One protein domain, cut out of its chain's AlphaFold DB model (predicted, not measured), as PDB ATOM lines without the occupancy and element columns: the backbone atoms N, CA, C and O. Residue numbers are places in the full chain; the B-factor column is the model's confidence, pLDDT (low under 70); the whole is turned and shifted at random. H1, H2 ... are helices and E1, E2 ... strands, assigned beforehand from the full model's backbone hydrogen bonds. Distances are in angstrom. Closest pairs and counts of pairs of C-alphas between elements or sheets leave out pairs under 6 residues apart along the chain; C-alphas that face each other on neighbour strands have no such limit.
ATOM      1  N   ASP A  10      26.043 -18.936  -4.883       92.38
ATOM      2  CA  ASP A  10      26.405 -17.667  -5.524       92.38
ATOM      3  C   ASP A  10      26.363 -17.780  -7.057       92.38
ATOM      4  O   ASP A  10      25.642 -17.051  -7.739       92.38
ATOM      5  N   ARG A  11      27.058 -18.782  -7.606       92.44
ATOM      6  CA  ARG A  11      27.138 -19.029  -9.051       92.44
ATOM      7  C   ARG A  11      25.789 -19.425  -9.633       92.44
ATOM      8  O   ARG A  11      25.467 -19.002 -10.743       92.44
ATOM      9  N   ILE A  12      25.019 -20.254  -8.928       92.31
ATOM     10  CA  ILE A  12      23.674 -20.652  -9.355       92.31
ATOM     11  C   ILE A  12      22.761 -19.426  -9.357       92.31
ATOM     12  O   ILE A  12      22.124 -19.166 -10.376       92.31
ATOM     13  N   ALA A  13      22.734 -18.645  -8.276       94.19
ATOM     14  CA  ALA A  13      21.904 -17.451  -8.160       94.19
ATOM     15  C   ALA A  13      22.220 -16.443  -9.275       94.19
ATOM     16  O   ALA A  13      21.315 -16.091 -10.034       94.19
ATOM     17  N   ILE A  14      23.496 -16.078  -9.457       94.94
ATOM     18  CA  ILE A  14      23.942 -15.132 -10.497       94.94
ATOM     19  C   ILE A  14      23.535 -15.607 -11.897       94.94
ATOM     20  O   ILE A  14      23.035 -14.825 -12.701       94.94
ATOM     21  N   LYS A  15      23.723 -16.897 -12.208       95.19
ATOM     22  CA  LYS A  15      23.450 -17.429 -13.555       95.19
ATOM     23  C   LYS A  15      21.970 -17.602 -13.862       95.19
ATOM     24  O   LYS A  15      21.593 -17.594 -15.030       95.19
ATOM     25  N   THR A  16      21.149 -17.843 -12.846       92.69
ATOM     26  CA  THR A  16      19.752 -18.254 -13.047       92.69
ATOM     27  C   THR A  16      18.744 -17.160 -12.729       92.69
ATOM     28  O   THR A  16      17.597 -17.268 -13.155       92.69
ATOM     29  N   GLY A  17      19.134 -16.122 -11.985       90.50
ATOM     30  CA  GLY A  17      18.175 -15.154 -11.453       90.50
ATOM     31  C   GLY A  17      17.362 -15.694 -10.266       90.50
ATOM     32  O   GLY A  17      16.387 -15.066  -9.866       90.50
ATOM     33  N   THR A  18      17.731 -16.854  -9.703       91.25
ATOM     34  CA  THR A  18      17.015 -17.472  -8.573       91.25
ATOM     35  C   THR A  18      17.115 -16.615  -7.313       91.25
ATOM     36  O   THR A  18      18.168 -16.046  -7.030       91.25
ATOM     37  N   ILE A  19      16.030 -16.550  -6.543       93.00
ATOM     38  CA  ILE A  19      16.001 -15.903  -5.228       93.00
ATOM     39  C   ILE A  19      16.594 -16.855  -4.187       93.00
ATOM     40  O   ILE A  19      16.198 -18.018  -4.106       93.00
ATOM     41  N   VAL A  20      17.514 -16.353  -3.369       95.25
ATOM     42  CA  VAL A  20      18.108 -17.071  -2.244       95.25
ATOM     43  C   VAL A  20      17.473 -16.589  -0.947       95.25
ATOM     44  O   VAL A  20      17.556 -15.411  -0.608       95.25
ATOM     45  N   ILE A  21      16.867 -17.519  -0.210       96.44
ATOM     46  CA  ILE A  21      16.292 -17.287   1.116       96.44
ATOM     47  C   ILE A  21      17.211 -17.961   2.132       96.44
ATOM     48  O   ILE A  21      17.326 -19.188   2.138       96.44
ATOM     49  N   ALA A  22      17.893 -17.178   2.964       95.75
ATOM     50  CA  ALA A  22      18.870 -17.707   3.913       95.75
ATOM     51  C   ALA A  22      19.068 -16.778   5.118       95.75
ATOM     52  O   ALA A  22      18.614 -15.632   5.125       95.75
ATOM     53  N   ASN A  23      19.765 -17.273   6.144       95.50
ATOM     54  CA  ASN A  23      20.142 -16.445   7.284       95.50
ATOM     55  C   ASN A  23      21.091 -15.304   6.874       95.50
ATOM     56  O   ASN A  23      21.684 -15.304   5.792       95.50
ATOM     57  N   ASN A  24      21.239 -14.318   7.756       94.75
ATOM     58  CA  ASN A  24      22.003 -13.106   7.459       94.75
ATOM     59  C   ASN A  24      23.489 -13.375   7.168       94.75
ATOM     60  O   ASN A  24      24.062 -12.683   6.332       94.75
ATOM     61  N   GLU A  25      24.097 -14.385   7.795       94.69
ATOM     62  CA  GLU A  25      25.492 -14.761   7.532       94.69
ATOM     63  C   GLU A  25      25.670 -15.222   6.082       94.69
ATOM     64  O   GLU A  25      26.502 -14.692   5.344       94.69
ATOM     65  N   ALA A  26      24.832 -16.164   5.640       94.06
ATOM     66  CA  ALA A  26      24.852 -16.653   4.269       94.06
ATOM     67  C   ALA A  26      24.541 -15.532   3.267       94.06
ATOM     68  O   ALA A  26      25.213 -15.411   2.248       94.06
ATOM     69  N   ILE A  27      23.556 -14.678   3.561       95.50
ATOM     70  CA  ILE A  27      23.190 -13.557   2.688       95.50
ATOM     71  C   ILE A  27      24.327 -12.542   2.545       95.50
ATOM     72  O   ILE A  27      24.581 -12.087   1.432       95.50
ATOM     73  N   ASN A  28      25.028 -12.203   3.628       95.50
ATOM     74  CA  ASN A  28      26.162 -11.281   3.565       95.50
ATOM     75  C   ASN A  28      27.295 -11.850   2.710       95.50
ATOM     76  O   ASN A  28      27.784 -11.164   1.819       95.50
ATOM     77  N   LEU A  29      27.623 -13.129   2.892       94.06
ATOM     78  CA  LEU A  29      28.623 -13.797   2.063       94.06
ATOM     79  C   LEU A  29      28.242 -13.837   0.579       94.06
ATOM     80  O   LEU A  29      29.085 -13.613  -0.286       94.06
ATOM     81  N   LEU A  30      26.976 -14.115   0.268       95.06
ATOM     82  CA  LEU A  30      26.493 -14.126  -1.114       95.06
ATOM     83  C   LEU A  30      26.495 -12.723  -1.732       95.06
ATOM     84  O   LEU A  30      26.813 -12.582  -2.913       95.06
ATOM     85  N   ARG A  31      26.188 -11.688  -0.945       95.81
ATOM     86  CA  ARG A  31      26.307 -10.293  -1.380       95.81
ATOM     87  C   ARG A  31      27.750  -9.943  -1.721       95.81
ATOM     88  O   ARG A  31      28.000  -9.417  -2.801       95.81
ATOM     89  N   ASP A  32      28.690 -10.295  -0.848       94.94
ATOM     90  CA  ASP A  32      30.121 -10.058  -1.064       94.94
ATOM     91  C   ASP A  32      30.655 -10.847  -2.272       94.94
ATOM     92  O   ASP A  32      31.550 -10.389  -2.982       94.94
ATOM     93  N   ALA A  33      30.051 -12.003  -2.565       94.12
ATOM     94  CA  ALA A  33      30.309 -12.792  -3.769       94.12
ATOM     95  C   ALA A  33      29.688 -12.203  -5.054       94.12
ATOM     96  O   ALA A  33      29.871 -12.756  -6.140       94.12
ATOM     97  N   GLY A  34      28.961 -11.086  -4.954       95.38
ATOM     98  CA  GLY A  34      28.381 -10.370  -6.085       95.38
ATOM     99  C   GLY A  34      26.989 -10.844  -6.499       95.38
ATOM    100  O   GLY A  34      26.555 -10.512  -7.603       95.38
ATOM    101  N   VAL A  35      26.274 -11.602  -5.658       96.12
ATOM    102  CA  VAL A  35      24.860 -11.907  -5.913       96.12
ATOM    103  C   VAL A  35      24.040 -10.611  -5.792       96.12
ATOM    104  O   VAL A  35      24.101  -9.955  -4.752       96.12
ATOM    105  N   PRO A  36      23.262 -10.228  -6.820       95.25
ATOM    106  CA  PRO A  36      22.409  -9.046  -6.774       95.25
ATOM    107  C   PRO A  36      21.458  -9.006  -5.570       95.25
ATOM    108  O   PRO A  36      20.718  -9.957  -5.323       95.25
ATOM    109  N   ASP A  37      21.378  -7.856  -4.896       93.44
ATOM    110  CA  ASP A  37      20.551  -7.663  -3.691       93.44
ATOM    111  C   ASP A  37      19.069  -8.020  -3.883       93.44
ATOM    112  O   ASP A  37      18.421  -8.520  -2.967       93.44
ATOM    113  N   HIS A  38      18.517  -7.832  -5.084       91.38
ATOM    114  CA  HIS A  38      17.124  -8.191  -5.369       91.38
ATOM    115  C   HIS A  38      16.854  -9.705  -5.343       91.38
ATOM    116  O   HIS A  38      15.693 -10.112  -5.294       91.38
ATOM    117  N   GLN A  39      17.902 -10.532  -5.379       93.75
ATOM    118  CA  GLN A  39      17.826 -11.985  -5.235       93.75
ATOM    119  C   GLN A  39      18.020 -12.440  -3.784       93.75
ATOM    120  O   GLN A  39      17.808 -13.612  -3.499       93.75
ATOM    121  N   LEU A  40      18.438 -11.561  -2.871       95.50
ATOM    122  CA  LEU A  40      18.870 -11.928  -1.524       95.50
ATOM    123  C   LEU A  40      17.779 -11.630  -0.497       95.50
ATOM    124  O   LEU A  40      17.453 -10.475  -0.228       95.50
ATOM    125  N   PHE A  41      17.181 -12.679   0.067       95.75
ATOM    126  CA  PHE A  41      16.097 -12.580   1.045       95.75
ATOM    127  C   PHE A  41      16.627 -13.017   2.421       95.75
ATOM    128  O   PHE A  41      16.629 -14.216   2.722       95.75
ATOM    129  N   PRO A  42      17.101 -12.070   3.254       96.25
ATOM    130  CA  PRO A  42      17.524 -12.373   4.615       96.25
ATOM    131  C   PRO A  42      16.334 -12.752   5.487       96.25
ATOM    132  O   PRO A  42      15.310 -12.069   5.490       96.25
ATOM    133  N   VAL A  43      16.498 -13.841   6.234       97.50
ATOM    134  CA  VAL A  43      15.486 -14.384   7.145       97.50
ATOM    135  C   VAL A  43      16.094 -14.752   8.498       97.50
ATOM    136  O   VAL A  43      17.293 -15.017   8.606       97.50
ATOM    137  N   GLN A  44      15.268 -14.760   9.541       95.75
ATOM    138  CA  GLN A  44      15.646 -15.127  10.910       95.75
ATOM    139  C   GLN A  44      14.751 -16.223  11.504       95.75
ATOM    140  O   GLN A  44      15.079 -16.778  12.552       95.75
ATOM    141  N   GLY A  45      13.656 -16.575  10.825       94.00
ATOM    142  CA  GLY A  45      12.671 -17.526  11.312       94.00
ATOM    143  C   GLY A  45      11.469 -16.804  11.918       94.00
ATOM    144  O   GLY A  45      11.505 -16.307  13.041       94.00
ATOM    145  N   GLY A  46      10.383 -16.784  11.158       95.38
ATOM    146  CA  GLY A  46       9.154 -16.033  11.411       95.38
ATOM    147  C   GLY A  46       8.491 -15.587  10.107       95.38
ATOM    148  O   GLY A  46       7.295 -15.303  10.071       95.38
ATOM    149  N   GLU A  47       9.247 -15.582   9.012       97.62
ATOM    150  CA  GLU A  47       8.802 -15.106   7.714       97.62
ATOM    151  C   GLU A  47       7.799 -16.061   7.047       97.62
ATOM    152  O   GLU A  47       7.776 -17.279   7.274       97.62
ATOM    153  N   ARG A  48       6.950 -15.469   6.206       97.31
ATOM    154  CA  ARG A  48       6.001 -16.128   5.305       97.31
ATOM    155  C   ARG A  48       6.260 -15.566   3.921       97.31
ATOM    156  O   ARG A  48       5.959 -14.402   3.670       97.31
ATOM    157  N   ILE A  49       6.912 -16.345   3.068       97.38
ATOM    158  CA  ILE A  49       7.455 -15.830   1.812       97.38
ATOM    159  C   ILE A  49       6.688 -16.453   0.647       97.38
ATOM    160  O   ILE A  49       6.753 -17.673   0.480       97.38
ATOM    161  N   PRO A  50       5.976 -15.654  -0.168       96.88
ATOM    162  CA  PRO A  50       5.372 -16.146  -1.397       96.88
ATOM    163  C   PRO A  50       6.464 -16.509  -2.406       96.88
ATOM    164  O   PRO A  50       7.411 -15.747  -2.623       96.88
ATOM    165  N   LEU A  51       6.333 -17.680  -3.024       96.94
ATOM    166  CA  LEU A  51       7.233 -18.172  -4.059       96.94
ATOM    167  C   LEU A  51       6.519 -18.158  -5.405       96.94
ATOM    168  O   LEU A  51       5.382 -18.607  -5.547       96.94
ATOM    169  N   PHE A  52       7.215 -17.656  -6.417       95.50
ATOM    170  CA  PHE A  52       6.667 -17.439  -7.748       95.50
ATOM    171  C   PHE A  52       7.411 -18.294  -8.764       95.50
ATOM    172  O   PHE A  52       8.627 -18.478  -8.672       95.50
ATOM    173  N   THR A  53       6.689 -18.779  -9.771       94.88
ATOM    174  CA  THR A  53       7.337 -19.446 -10.901       94.88
ATOM    175  C   THR A  53       8.119 -18.438 -11.740       94.88
ATOM    176  O   THR A  53       7.846 -17.234 -11.722       94.88
ATOM    177  N   ARG A  54       9.055 -18.931 -12.557       91.88
ATOM    178  CA  ARG A  54       9.729 -18.098 -13.561       91.88
ATOM    179  C   ARG A  54       8.732 -17.421 -14.507       91.88
ATOM    180  O   ARG A  54       8.887 -16.242 -14.794       91.88
ATOM    181  N   LYS A  55       7.682 -18.142 -14.917       95.31
ATOM    182  CA  LYS A  55       6.612 -17.605 -15.765       95.31
ATOM    183  C   LYS A  55       5.934 -16.397 -15.114       95.31
ATOM    184  O   LYS A  55       5.819 -15.362 -15.753       95.31
ATOM    185  N   THR A  56       5.575 -16.497 -13.833       95.69
ATOM    186  CA  THR A  56       4.970 -15.387 -13.080       95.69
ATOM    187  C   THR A  56       5.883 -14.158 -13.039       95.69
ATOM    188  O   THR A  56       5.424 -13.030 -13.195       95.69
ATOM    189  N   TRP A  57       7.190 -14.365 -12.854       92.81
ATOM    190  CA  TRP A  57       8.172 -13.280 -12.899       92.81
ATOM    191  C   TRP A  57       8.292 -12.638 -14.280       92.81
ATOM    192  O   TRP A  57       8.446 -11.422 -14.377       92.81
ATOM    193  N   ASP A  58       8.260 -13.437 -15.341       93.94
ATOM    194  CA  ASP A  58       8.362 -12.947 -16.715       93.94
ATOM    195  C   ASP A  58       7.102 -12.159 -17.112       93.94
ATOM    196  O   ASP A  58       7.215 -11.070 -17.675       93.94
ATOM    197  N   GLU A  59       5.918 -12.628 -16.712       96.06
ATOM    198  CA  GLU A  59       4.644 -11.917 -16.886       96.06
ATOM    199  C   GLU A  59       4.621 -10.589 -16.117       96.06
ATOM    200  O   GLU A  59       4.311  -9.554 -16.700       96.06
ATOM    201  N   ALA A  60       5.031 -10.574 -14.843       94.50
ATOM    202  CA  ALA A  60       5.069  -9.340 -14.055       94.50
ATOM    203  C   ALA A  60       6.096  -8.320 -14.574       94.50
ATOM    204  O   ALA A  60       5.906  -7.113 -14.450       94.50
ATOM    205  N   ARG A  61       7.190  -8.785 -15.192       92.00
ATOM    206  CA  ARG A  61       8.156  -7.903 -15.863       92.00
ATOM    207  C   ARG A  61       7.601  -7.298 -17.152       92.00
ATOM    208  O   ARG A  61       7.965  -6.168 -17.468       92.00
ATOM    209  N   ALA A  62       6.746  -8.025 -17.869       95.88
ATOM    210  CA  ALA A  62       6.077  -7.536 -19.073       95.88
ATOM    211  C   ALA A  62       4.907  -6.587 -18.753       95.88
ATOM    212  O   ALA A  62       4.687  -5.628 -19.489       95.88
ATOM    213  N   ASP A  63       4.198  -6.823 -17.646       96.25
ATOM    214  CA  ASP A  63       3.100  -5.990 -17.162       96.25
ATOM    215  C   ASP A  63       3.365  -5.503 -15.724       96.25
ATOM    216  O   ASP A  63       3.055  -6.200 -14.750       96.25
ATOM    217  N   PRO A  64       3.890  -4.272 -15.560       91.19
ATOM    218  CA  PRO A  64       4.167  -3.703 -14.248       91.19
ATOM    219  C   PRO A  64       2.946  -3.567 -13.329       91.19
ATOM    220  O   PRO A  64       3.142  -3.361 -12.129       91.19
ATOM    221  N   SER A  65       1.716  -3.677 -13.849       95.31
ATOM    222  CA  SER A  65       0.496  -3.678 -13.033       95.31
ATOM    223  C   SER A  65       0.360  -4.930 -12.163       95.31
ATOM    224  O   SER A  65      -0.420  -4.926 -11.216       95.31
ATOM    225  N   LEU A  66       1.141  -5.980 -12.436       96.69
ATOM    226  CA  LEU A  66       1.175  -7.215 -11.653       96.69
ATOM    227  C   LEU A  66       2.120  -7.143 -10.443       96.69
ATOM    228  O   LEU A  66       2.155  -8.085  -9.644       96.69
ATOM    229  N   PHE A  67       2.879  -6.054 -10.285       95.50
ATOM    230  CA  PHE A  67       3.730  -5.842  -9.118       95.50
ATOM    231  C   PHE A  67       2.948  -5.272  -7.933       95.50
ATOM    232  O   PHE A  67       2.192  -4.309  -8.060       95.50
ATOM    233  N   ALA A  68       3.199  -5.838  -6.755       93.75
ATOM    234  CA  ALA A  68       2.724  -5.299  -5.495       93.75
ATOM    235  C   ALA A  68       3.362  -3.925  -5.206       93.75
ATOM    236  O   ALA A  68       4.513  -3.680  -5.594       93.75
ATOM    237  N   PRO A  69       2.650  -3.028  -4.498       91.56
ATOM    238  CA  PRO A  69       3.247  -1.795  -4.004       91.56
ATOM    239  C   PRO A  69       4.417  -2.118  -3.066       91.56
ATOM    240  O   PRO A  69       4.375  -3.074  -2.294       91.56
ATOM    241  N   GLY A  70       5.466  -1.303  -3.124       87.75
ATOM    242  CA  GLY A  70       6.673  -1.490  -2.329       87.75
ATOM    243  C   GLY A  70       7.310  -0.160  -1.957       87.75
ATOM    244  O   GLY A  70       6.922   0.897  -2.458       87.75
ATOM    245  N   LEU A  71       8.297  -0.218  -1.065       89.25
ATOM    246  CA  LEU A  71       9.085   0.957  -0.711       89.25
ATOM    247  C   LEU A  71       9.868   1.470  -1.933       89.25
ATOM    248  O   LEU A  71      10.255   0.670  -2.794       89.25
ATOM    249  N   PRO A  72      10.153   2.782  -2.011       88.38
ATOM    250  CA  PRO A  72      11.046   3.317  -3.030       88.38
ATOM    251  C   PRO A  72      12.369   2.543  -3.059       88.38
ATOM    252  O   PRO A  72      12.967   2.294  -2.014       88.38
ATOM    253  N   ASN A  73      12.817   2.160  -4.257       84.69
ATOM    254  CA  ASN A  73      14.036   1.375  -4.507       84.69
ATOM    255  C   ASN A  73      14.051  -0.059  -3.945       84.69
ATOM    256  O   ASN A  73      15.043  -0.764  -4.135       84.69
ATOM    257  N   ALA A  74      12.974  -0.533  -3.310       86.38
ATOM    258  CA  ALA A  74      12.869  -1.941  -2.950       86.38
ATOM    259  C   ALA A  74      12.674  -2.810  -4.210       86.38
ATOM    260  O   ALA A  74      12.015  -2.378  -5.165       86.38
ATOM    261  N   PRO A  75      13.196  -4.050  -4.222       84.81
ATOM    262  CA  PRO A  75      12.904  -5.010  -5.279       84.81
ATOM    263  C   PRO A  75      11.395  -5.185  -5.475       84.81
ATOM    264  O   PRO A  75      10.673  -5.509  -4.531       84.81
ATOM    265  N   LYS A  76      10.921  -4.993  -6.711       89.62
ATOM    266  CA  LYS A  76       9.517  -5.241  -7.058       89.62
ATOM    267  C   LYS A  76       9.212  -6.734  -6.954       89.62
ATOM    268  O   LYS A  76      10.036  -7.562  -7.337       89.62
ATOM    269  N   ARG A  77       8.021  -7.073  -6.465       91.75
ATOM    270  CA  ARG A  77       7.549  -8.458  -6.327       91.75
ATOM    271  C   ARG A  77       6.146  -8.588  -6.909       91.75
ATOM    272  O   ARG A  77       5.378  -7.635  -6.764       91.75
ATOM    273  N   PRO A  78       5.810  -9.695  -7.595       95.62
ATOM    274  CA  PRO A  78       4.443  -9.925  -8.039       95.62
ATOM    275  C   PRO A  78       3.486  -9.905  -6.842       95.62
ATOM    276  O   PRO A  78       3.902 -10.169  -5.714       95.62
ATOM    277  N   PHE A  79       2.209  -9.603  -7.073       96.69
ATOM    278  CA  PHE A  79       1.200  -9.732  -6.018       96.69
ATOM    279  C   PHE A  79       1.172 -11.144  -5.429       96.69
ATOM    280  O   PHE A  79       1.175 -12.119  -6.175       96.69
ATOM    281  N   ASP A  80       1.017 -11.247  -4.110       95.75
ATOM    282  CA  ASP A  80       1.005 -12.522  -3.377       95.75
ATOM    283  C   ASP A  80      -0.020 -13.528  -3.922       95.75
ATOM    284  O   ASP A  80       0.240 -14.725  -3.946       95.75
ATOM    285  N   LYS A  81      -1.156 -13.053  -4.454       96.00
ATOM    286  CA  LYS A  81      -2.178 -13.896  -5.108       96.00
ATOM    287  C   LYS A  81      -1.681 -14.647  -6.354       96.00
ATOM    288  O   LYS A  81      -2.376 -15.527  -6.842       96.00
TER     289      LYS A  81
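This is residues 10 to 81 of the 286 residues of an uncharacterized protein of Fusarium sporotrichioides (UniProt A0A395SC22). A small sheet of two parallel strands, E1 and E2, has H2 packed over one face and H1 near the end where the strands begin; across a gap from the other face lies a second half, made of E3, H3 and the stretch 63 to 81, which loops out and folds back. Residues 43 to 47 lead from the first half to the second. The printed part has 72 residues with three named helices and three named strands, in the order H1, E1, H2, E2, E3, H3; the class is mixed, helices and strands, with under half of the residues in named elements. The whole is compact, with a radius of gyration of the C-alphas of 12.8 A, and spans 34 by 29 by 23 A.

In the sheet, E1 is residues 20 to 22, 6.2 A from first to last C-alpha, and E2 is residues 40 to 42, 6.3 A. H2 is residues 24 to 32, 12.2 A long, and its C-alpha 24 is at (22.003, -13.106, 7.459). H1, residues 10 to 16, measures 10.1 A and begins at C-alpha 10, (26.405, -17.667, -5.524). E3, residues 48 to 51, measures 9.7 A. H3, residues 54 to 62, measures 12.5 A and ends at C-alpha 62, (6.077, -7.536, -19.073).

E1 and E2 are parallel neighbours at 19 degrees; C-alphas 21 and 41 face each other at 4.7 A. N 41 and O 20 are within hydrogen-bond range at 2.8 A, and N 22 and O 41 at 3.2 A. E1, H2 and E2 form a strand-helix-strand unit, two parallel neighbour strands with a helix between them along the chain, and its crossover is right-handed. The closest C-alphas of H2 and E2 are those of Asn 24 and Pro 42, 5.4 A apart; those of H2 and E1 are Val 20 and Ile 27, at 7.9 A. H1 and H2 are close but not clearly touching, the closest C-alphas being those of Asp 10 and Leu 30, 5.7 A apart; their lines stand at 71 degrees, only just about perpendicular. The closest C-alphas of H1 and E1 are those of Ala 13 and Val 20, at 7.0 A. E3 pairs with no named strand and is apart from E1, E2 and H3. H3 touches no helix. In H1, H2 and H3 every O i to N i+4 pair is within hydrogen-bond range.

The two C-alphas farthest apart are those of Glu 25 and Asp 63, at 34.5 A. The printed part has no cut. No link is long; the link from H2 to E2, seven residues, is short, and the others are tight. Residues 63 to 81 hold no named element. The mean pLDDT of the printed part is 94.0, and no printed residue is under 70.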